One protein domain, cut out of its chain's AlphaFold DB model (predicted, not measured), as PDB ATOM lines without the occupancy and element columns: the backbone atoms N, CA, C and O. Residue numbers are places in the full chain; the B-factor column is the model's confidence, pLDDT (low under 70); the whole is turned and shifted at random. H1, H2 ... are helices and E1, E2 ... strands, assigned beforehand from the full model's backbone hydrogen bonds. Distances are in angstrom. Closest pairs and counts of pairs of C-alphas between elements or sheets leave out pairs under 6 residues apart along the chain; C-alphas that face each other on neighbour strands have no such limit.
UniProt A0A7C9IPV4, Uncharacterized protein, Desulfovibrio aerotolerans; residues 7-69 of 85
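This is residues 7 to 69 of the 85 residues of an uncharacterized protein of Desulfovibrio aerotolerans (UniProt A0A7C9IPV4). This is a loose, drawn-out model with a small sheet at each end: a two-stranded ribbon of E1 and E5 with the short helix H1 beside E1 at one end, and a three-stranded sheet of E3, E2 and E4 at the other. Two stretches join the ends, a tight link from E4 to E5 and the long loop of residues 21 to 36, while residues 51 to 56 stick out beyond the three-stranded sheet. The printed part has 63 residues with one named helix and five named strands in the order H1, E1, E2, E3, E4, E5; both sheets, E3 - E2 - E4 and E1 - E5, are antiparallel. The class is mixed, helices and strands, with under half of the residues in named elements. The whole is loose, with a radius of gyration of the C-alphas of 14.9 A, and elongated, spanning 40 by 21 by 17 A.

H1 is residues 7 to 14, 10.3 A from first to last C-alpha, and begins at C-alpha 7 (16.976, 6.660, -31.232). E1 is residues 18 to 20, 6.7 A long. E2, residues 37 to 42, is the longest strand at 14.3 A and begins at C-alpha 37 (30.976, -8.486, -17.231). E3 is residues 45 to 47, 6.3 A. E4 is residues 59 to 62, 9.9 A. E5 is residues 66 to 68, 6.5 A, and ends at C-alpha 68 (27.374, -5.433, -36.288).

The closest C-alphas of H1 and E1 are those of Leu 12 and Ile 18, 5.6 A apart. Every O i to N i+4 pair in H1 is within hydrogen-bond range. E1 and E5 are antiparallel at 173 degrees, with N 19 and O 67 at 2.8 A. E2 is the inner strand of the other sheet. E2 and E3 form a hairpin, antiparallel at 148 degrees, with N 40 and O 47 at 2.9 A. E2 and E4 are antiparallel at 155 degrees, with N 41 and O 59 at 2.8 A. H1 is not on this sheet, and E1 and E2 are apart.

The C-alphas farthest apart are those of Asn 15 and Pro 54, at 43.1 A. The printed part has no cut. The links E1 to E2, of 16 residues, and E3 to E4, of 11 residues, are long; the links H1 to E1, E2 to E3 and E4 to E5 are tight. Residues 51 to 56 stand free. The mean pLDDT of the printed part is 92.4, and no printed residue is under 70.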
ATOM      1  N   SER A   7      17.973   6.883 -30.181       86.88
ATOM      2  CA  SER A   7      16.976   6.660 -31.232       86.88
ATOM      3  C   SER A   7      17.581   6.042 -32.493       86.88
ATOM      4  O   SER A   7      16.946   5.220 -33.146       86.88
ATOM      5  N   GLN A   8      18.824   6.394 -32.823       90.56
ATOM      6  CA  GLN A   8      19.547   5.821 -33.955       90.56
ATOM      7  C   GLN A   8      20.057   4.418 -33.627       90.56
ATOM      8  O   GLN A   8      19.976   3.538 -34.478       90.56
ATOM      9  N   ILE A   9      20.532   4.191 -32.398       89.38
ATOM     10  CA  ILE A   9      20.917   2.854 -31.924       89.38
ATOM     11  C   ILE A   9      19.703   1.921 -31.968       89.38
ATOM     12  O   ILE A   9      19.799   0.830 -32.525       89.38
ATOM     13  N   GLN A  10      18.547   2.378 -31.481       90.88
ATOM     14  CA  GLN A  10      17.296   1.626 -31.518       90.88
ATOM     15  C   GLN A  10      16.877   1.308 -32.954       90.88
ATOM     16  O   GLN A  10      16.637   0.153 -33.275       90.88
ATOM     17  N   MET A  11      16.904   2.291 -33.857       92.94
ATOM     18  CA  MET A  11      16.610   2.061 -35.274       92.94
ATOM     19  C   MET A  11      17.549   1.018 -35.910       92.94
ATOM     20  O   MET A  11      17.135   0.244 -36.771       92.94
ATOM     21  N   LEU A  12      18.829   0.987 -35.524       92.25
ATOM     22  CA  LEU A  12      19.783  -0.007 -36.023       92.25
ATOM     23  C   LEU A  12      19.549  -1.402 -35.429       92.25
ATOM     24  O   LEU A  12      19.779  -2.381 -36.140       92.25
ATOM     25  N   LEU A  13      19.085  -1.491 -34.178       91.69
ATOM     26  CA  LEU A  13      18.626  -2.738 -33.558       91.69
ATOM     27  C   LEU A  13      17.371  -3.265 -34.268       91.69
ATOM     28  O   LEU A  13      17.348  -4.418 -34.691       91.69
ATOM     29  N   ASP A  14      16.375  -2.403 -34.480       93.00
ATOM     30  CA  ASP A  14      15.093  -2.751 -35.106       93.00
ATOM     31  C   ASP A  14      15.276  -3.239 -36.552       93.00
ATOM     32  O   ASP A  14      14.630  -4.191 -36.990       93.00
ATOM     33  N   ASN A  15      16.208  -2.626 -37.286       93.25
ATOM     34  CA  ASN A  15      16.531  -3.000 -38.665       93.25
ATOM     35  C   ASN A  15      17.547  -4.153 -38.772       93.25
ATOM     36  O   ASN A  15      17.942  -4.516 -39.881       93.25
ATOM     37  N   GLY A  16      18.020  -4.710 -37.651       91.62
ATOM     38  CA  GLY A  16      18.968  -5.830 -37.627       91.62
ATOM     39  C   GLY A  16      20.401  -5.490 -38.060       91.62
ATOM     40  O   GLY A  16      21.204  -6.392 -38.299       91.62
ATOM     41  N   ASN A  17      20.748  -4.204 -38.153       93.25
ATOM     42  CA  ASN A  17      22.108  -3.747 -38.466       93.25
ATOM     43  C   ASN A  17      23.063  -3.880 -37.272       93.25
ATOM     44  O   ASN A  17      24.282  -3.946 -37.466       93.25
ATOM     45  N   ILE A  18      22.508  -3.903 -36.060       93.62
ATOM     46  CA  ILE A  18      23.175  -4.259 -34.809       93.62
ATOM     47  C   ILE A  18      22.341  -5.361 -34.159       93.62
ATOM     48  O   ILE A  18      21.117  -5.286 -34.128       93.62
ATOM     49  N   HIS A  19      23.002  -6.372 -33.614       94.88
ATOM     50  CA  HIS A  19      22.385  -7.386 -32.776       94.88
ATOM     51  C   HIS A  19      23.173  -7.506 -31.476       94.88
ATOM     52  O   HIS A  19      24.399  -7.649 -31.496       94.88
ATOM     53  N   ILE A  20      22.449  -7.442 -30.362       94.94
ATOM     54  CA  ILE A  20      22.967  -7.621 -29.009       94.94
ATOM     55  C   ILE A  20      22.222  -8.826 -28.429       94.94
ATOM     56  O   ILE A  20      21.013  -8.760 -28.207       94.94
ATOM     57  N   GLY A  21      22.927  -9.945 -28.254       94.38
ATOM     58  CA  GLY A  21      22.380 -11.126 -27.586       94.38
ATOM     59  C   GLY A  21      22.084 -10.821 -26.119       94.38
ATOM     60  O   GLY A  21      22.884 -10.146 -25.474       94.38
ATOM     61  N   ASP A  22      20.940 -11.298 -25.621       93.25
ATOM     62  CA  ASP A  22      20.464 -11.059 -24.249       93.25
ATOM     63  C   ASP A  22      20.350  -9.565 -23.882       93.25
ATOM     64  O   ASP A  22      20.624  -9.158 -22.746       93.25
ATOM     65  N   LEU A  23      19.939  -8.751 -24.869       93.06
ATOM     66  CA  LEU A  23      19.707  -7.313 -24.736       93.06
ATOM     67  C   LEU A  23      18.814  -7.000 -23.529       93.06
ATOM     68  O   LEU A  23      17.646  -7.385 -23.488       93.06
ATOM     69  N   ASP A  24      19.353  -6.208 -22.608       94.94
ATOM     70  CA  ASP A  24      18.592  -5.547 -21.550       94.94
ATOM     71  C   ASP A  24      18.317  -4.079 -21.934       94.94
ATOM     72  O   ASP A  24      19.254  -3.272 -21.934       94.94
ATOM     73  N   PRO A  25      17.065  -3.695 -22.251       91.38
ATOM     74  CA  PRO A  25      16.727  -2.323 -22.627       91.38
ATOM     75  C   PRO A  25      17.049  -1.280 -21.551       91.38
ATOM     76  O   PRO A  25      17.220  -0.110 -21.880       91.38
ATOM     77  N   GLN A  26      17.152  -1.675 -20.276       93.25
ATOM     78  CA  GLN A  26      17.475  -0.750 -19.182       93.25
ATOM     79  C   GLN A  26      18.928  -0.269 -19.227       93.25
ATOM     80  O   GLN A  26      19.264   0.742 -18.614       93.25
ATOM     81  N   LEU A  27      19.790  -0.987 -19.948       92.00
ATOM     82  CA  LEU A  27      21.200  -0.653 -20.116       92.00
ATOM     83  C   LEU A  27      21.467   0.223 -21.349       92.00
ATOM     84  O   LEU A  27      22.610   0.617 -21.587       92.00
ATOM     85  N   LEU A  28      20.432   0.531 -22.135       92.12
ATOM     86  CA  LEU A  28      20.529   1.443 -23.265       92.12
ATOM     87  C   LEU A  28      20.402   2.895 -22.778       92.12
ATOM     88  O   LEU A  28      19.338   3.333 -22.345       92.12
ATOM     89  N   GLU A  29      21.494   3.648 -22.876       89.94
ATOM     90  CA  GLU A  29      21.555   5.054 -22.472       89.94
ATOM     91  C   GLU A  29      21.482   5.997 -23.681       89.94
ATOM     92  O   GLU A  29      21.134   5.600 -24.797       89.94
ATOM     93  N   ARG A  30      21.771   7.287 -23.455       87.94
ATOM     94  CA  ARG A  30      21.588   8.379 -24.424       87.94
ATOM     95  C   ARG A  30      22.308   8.161 -25.764       87.94
ATOM     96  O   ARG A  30      21.835   8.630 -26.795       87.94
ATOM     97  N   ASP A  31      23.469   7.532 -25.741       87.69
ATOM     98  CA  ASP A  31      24.375   7.415 -26.890       87.69
ATOM     99  C   ASP A  31      25.241   6.150 -26.843       87.69
ATOM    100  O   ASP A  31      26.139   5.968 -27.663       87.69
ATOM    101  N   HIS A  32      24.977   5.257 -25.891       90.12
ATOM    102  CA  HIS A  32      25.737   4.033 -25.713       90.12
ATOM    103  C   HIS A  32      24.880   2.946 -25.070       90.12
ATOM    104  O   HIS A  32      23.825   3.203 -24.488       90.12
ATOM    105  N   TYR A  33      25.364   1.715 -25.173       92.31
ATOM    106  CA  TYR A  33      24.821   0.566 -24.472       92.31
ATOM    107  C   TYR A  33      25.816   0.128 -23.399       92.31
ATOM    108  O   TYR A  33      26.996  -0.075 -23.698       92.31
ATOM    109  N   ARG A  34      25.359  -0.014 -22.155       92.81
ATOM    110  CA  ARG A  34      26.173  -0.585 -21.079       92.81
ATOM    111  C   ARG A  34      26.112  -2.102 -21.168       92.81
ATOM    112  O   ARG A  34      25.034  -2.676 -21.205       92.81
ATOM    113  N   PHE A  35      27.264  -2.753 -21.171       93.00
ATOM    114  CA  PHE A  35      27.354  -4.209 -21.221       93.00
ATOM    115  C   PHE A  35      27.880  -4.761 -19.898       93.00
ATOM    116  O   PHE A  35      28.556  -4.065 -19.133       93.00
ATOM    117  N   ARG A  36      27.528  -6.008 -19.600       93.19
ATOM    118  CA  ARG A  36      27.834  -6.660 -18.326       93.19
ATOM    119  C   ARG A  36      29.114  -7.480 -18.451       93.19
ATOM    120  O   ARG A  36      29.379  -8.093 -19.483       93.19
ATOM    121  N   ALA A  37      29.898  -7.511 -17.379       92.00
ATOM    122  CA  ALA A  37      30.976  -8.486 -17.231       92.00
ATOM    123  C   ALA A  37      30.379  -9.886 -17.015       92.00
ATOM    124  O   ALA A  37      29.373 -10.009 -16.313       92.00
ATOM    125  N   TYR A  38      30.994 -10.920 -17.592       93.19
ATOM    126  CA  TYR A  38      30.546 -12.307 -17.440       93.19
ATOM    127  C   TYR A  38      31.616 -13.201 -16.822       93.19
ATOM    128  O   TYR A  38      31.545 -13.520 -15.639       93.19
ATOM    129  N   GLU A  39      32.612 -13.581 -17.615       94.25
ATOM    130  CA  GLU A  39      33.672 -14.499 -17.210       94.25
ATOM    131  C   GLU A  39      35.041 -13.849 -17.385       94.25
ATOM    132  O   GLU A  39      35.237 -12.958 -18.216       94.25
ATOM    133  N   PHE A  40      36.004 -14.321 -16.603       94.88
ATOM    134  CA  PHE A  40      37.349 -13.774 -16.557       94.88
ATOM    135  C   PHE A  40      38.359 -14.845 -16.952       94.88
ATOM    136  O   PHE A  40      38.332 -15.947 -16.408       94.88
ATOM    137  N   LYS A  41      39.271 -14.521 -17.871       94.62
ATOM    138  CA  LYS A  41      40.387 -15.395 -18.241       94.62
ATOM    139  C   LYS A  41      41.631 -15.022 -17.434       94.62
ATOM    140  O   LYS A  41      42.225 -13.966 -17.662       94.62
ATOM    141  N   VAL A  42      42.031 -15.910 -16.527       91.88
ATOM    142  CA  VAL A  42      43.178 -15.771 -15.618       91.88
ATOM    143  C   VAL A  42      44.128 -16.943 -15.866       91.88
ATOM    144  O   VAL A  42      43.743 -18.083 -15.654       91.88
ATOM    145  N   HIS A  43      45.355 -16.683 -16.329       88.44
ATOM    146  CA  HIS A  43      46.366 -17.728 -16.605       88.44
ATOM    147  C   HIS A  43      45.835 -18.932 -17.421       88.44
ATOM    148  O   HIS A  43      46.099 -20.078 -17.087       88.44
ATOM    149  N   ASP A  44      45.072 -18.656 -18.484       87.94
ATOM    150  CA  ASP A  44      44.409 -19.647 -19.355       87.94
ATOM    151  C   ASP A  44      43.202 -20.405 -18.782       87.94
ATOM    152  O   ASP A  44      42.556 -21.153 -19.518       87.94
ATOM    153  N   GLU A  45      42.792 -20.110 -17.552       92.69
ATOM    154  CA  GLU A  45      41.555 -20.624 -16.961       92.69
ATOM    155  C   GLU A  45      40.424 -19.592 -17.039       92.69
ATOM    156  O   GLU A  45      40.642 -18.392 -16.854       92.69
ATOM    157  N   ILE A  46      39.204 -20.060 -17.317       94.31
ATOM    158  CA  ILE A  46      37.989 -19.237 -17.307       94.31
ATOM    159  C   ILE A  46      37.314 -19.402 -15.948       94.31
ATOM    160  O   ILE A  46      36.952 -20.513 -15.563       94.31
ATOM    161  N   VAL A  47      37.143 -18.294 -15.227       94.38
ATOM    162  CA  VAL A  47      36.533 -18.270 -13.893       94.38
ATOM    163  C   VAL A  47      35.354 -17.289 -13.832       94.38
ATOM    164  O   VAL A  47      35.400 -16.230 -14.465       94.38
ATOM    165  N   PRO A  48      34.304 -17.588 -13.041       93.19
ATOM    166  CA  PRO A  48      33.121 -16.729 -12.927       93.19
ATOM    167  C   PRO A  48      33.362 -15.471 -12.077       93.19
ATOM    168  O   PRO A  48      32.576 -14.529 -12.118       93.19
ATOM    169  N   ALA A  49      34.426 -15.449 -11.269       92.81
ATOM    170  CA  ALA A  49      34.796 -14.310 -10.440       92.81
ATOM    171  C   ALA A  49      36.305 -14.298 -10.180       92.81
ATOM    172  O   ALA A  49      36.935 -15.348 -10.062       92.81
ATOM    173  N   VAL A  50      36.873 -13.101 -10.039       93.25
ATOM    174  CA  VAL A  50      38.292 -12.890  -9.738       93.25
ATOM    175  C   VAL A  50      38.459 -11.667  -8.839       93.25
ATOM    176  O   VAL A  50      37.745 -10.676  -8.979       93.25
ATOM    177  N   THR A  51      39.403 -11.722  -7.900       93.50
ATOM    178  CA  THR A  51      39.884 -10.526  -7.194       93.50
ATOM    179  C   THR A  51      41.107  -9.993  -7.925       93.50
ATOM    180  O   THR A  51      42.106 -10.698  -8.016       93.50
ATOM    181  N   ILE A  52      41.025  -8.762  -8.429       90.81
ATOM    182  CA  ILE A  52      42.113  -8.100  -9.159       90.81
ATOM    183  C   ILE A  52      42.894  -7.235  -8.170       90.81
ATOM    184  O   ILE A  52      42.327  -6.317  -7.570       90.81
ATOM    185  N   LYS A  53      44.182  -7.519  -7.973       92.56
ATOM    186  CA  LYS A  53      45.052  -6.692  -7.128       92.56
ATOM    187  C   LYS A  53      45.606  -5.502  -7.919       92.56
ATOM    188  O   LYS A  53      45.600  -5.514  -9.151       92.56
ATOM    189  N   PRO A  54      46.115  -4.457  -7.241       94.50
ATOM    190  CA  PRO A  54      46.802  -3.371  -7.924       94.50
ATOM    191  C   PRO A  54      47.905  -3.899  -8.845       94.50
ATOM    192  O   PRO A  54      48.677  -4.767  -8.442       94.50
ATOM    193  N   LEU A  55      47.987  -3.333 -10.053       92.75
ATOM    194  CA  LEU A  55      48.942  -3.701 -11.109       92.75
ATOM    195  C   LEU A  55      48.705  -5.073 -11.769       92.75
ATOM    196  O   LEU A  55      49.457  -5.435 -12.671       92.75
ATOM    197  N   GLU A  56      47.661  -5.813 -11.386       92.00
ATOM    198  CA  GLU A  56      47.225  -7.004 -12.118       92.00
ATOM    199  C   GLU A  56      46.277  -6.630 -13.264       92.00
ATOM    200  O   GLU A  56      45.557  -5.628 -13.213       92.00
ATOM    201  N   TYR A  57      46.261  -7.462 -14.303       90.88
ATOM    202  CA  TYR A  57      45.295  -7.374 -15.391       90.88
ATOM    203  C   TYR A  57      44.625  -8.727 -15.601       90.88
ATOM    204  O   TYR A  57      45.203  -9.784 -15.350       90.88
ATOM    205  N   VAL A  58      43.390  -8.679 -16.082       92.50
ATOM    206  CA  VAL A  58      42.599  -9.855 -16.419       92.50
ATOM    207  C   VAL A  58      41.815  -9.568 -17.688       92.50
ATOM    208  O   VAL A  58      41.385  -8.435 -17.915       92.50
ATOM    209  N   LEU A  59      41.632 -10.582 -18.528       93.69
ATOM    210  CA  LEU A  59      40.740 -10.467 -19.676       93.69
ATOM    211  C   LEU A  59      39.316 -10.765 -19.207       93.69
ATOM    212  O   LEU A  59      39.062 -11.832 -18.656       93.69
ATOM    213  N   CYS A  60      38.399  -9.827 -19.420       92.81
ATOM    214  CA  CYS A  60      36.982  -9.979 -19.105       92.81
ATOM    215  C   CYS A  60      36.194 -10.178 -20.401       92.81
ATOM    216  O   CYS A  60      36.367  -9.419 -21.357       92.81
ATOM    217  N   LEU A  61      35.335 -11.191 -20.429       91.25
ATOM    218  CA  LEU A  61      34.384 -11.422 -21.505       91.25
ATOM    219  C   LEU A  61      33.075 -10.694 -21.185       91.25
ATOM    220  O   LEU A  61      32.593 -10.739 -20.049       91.25
ATOM    221  N   SER A  62      32.492 -10.029 -22.184       93.88
ATOM    222  CA  SER A  62      31.151  -9.460 -22.054       93.88
ATOM    223  C   SER A  62      30.106 -10.569 -21.970       93.88
ATOM    224  O   SER A  62      30.241 -11.613 -22.611       93.88
ATOM    225  N   TYR A  63      29.049 -10.325 -21.200       95.38
ATOM    226  CA  TYR A  63      27.874 -11.193 -21.172       95.38
ATOM    227  C   TYR A  63      27.142 -11.145 -22.513       95.38
ATOM    228  O   TYR A  63      26.810 -12.172 -23.102       95.38
ATOM    229  N   GLU A  64      26.944  -9.936 -23.028       95.62
ATOM    230  CA  GLU A  64      26.297  -9.713 -24.306       95.62
ATOM    231  C   GLU A  64      27.197 -10.134 -25.467       95.62
ATOM    232  O   GLU A  64      28.420  -9.953 -25.457       95.62
ATOM    233  N   ARG A  65      26.555 -10.648 -26.518       94.06
ATOM    234  CA  ARG A  65      27.198 -10.973 -27.793       94.06
ATOM    235  C   ARG A  65      26.821  -9.935 -28.832       94.06
ATOM    236  O   ARG A  65      25.648  -9.793 -29.166       94.06
ATOM    237  N   PHE A  66      27.822  -9.253 -29.371       93.56
ATOM    238  CA  PHE A  66      27.630  -8.193 -30.354       93.56
ATOM    239  C   PHE A  66      27.855  -8.717 -31.766       93.56
ATOM    240  O   PHE A  66      28.865  -9.356 -32.058       93.56
ATOM    241  N   LYS A  67      26.928  -8.399 -32.666       93.94
ATOM    242  CA  LYS A  67      27.106  -8.553 -34.108       93.94
ATOM    243  C   LYS A  67      26.704  -7.252 -34.779       93.94
ATOM    244  O   LYS A  67      25.583  -6.786 -34.607       93.94
ATOM    245  N   THR A  68      27.611  -6.677 -35.555       92.00
ATOM    246  CA  THR A  68      27.374  -5.433 -36.288       92.00
ATOM    247  C   THR A  68      27.517  -5.662 -37.788       92.00
ATOM    248  O   THR A  68      28.224  -6.562 -38.245       92.00
ATOM    249  N   SER A  69      26.803  -4.860 -38.570       89.38
ATOM    250  CA  SER A  69      27.025  -4.733 -40.011       89.38
ATOM    251  C   SER A  69      28.291  -3.914 -40.304       89.38
ATOM    252  O   SER A  69      28.780  -3.175 -39.453       89.38
TER     253      SER A  69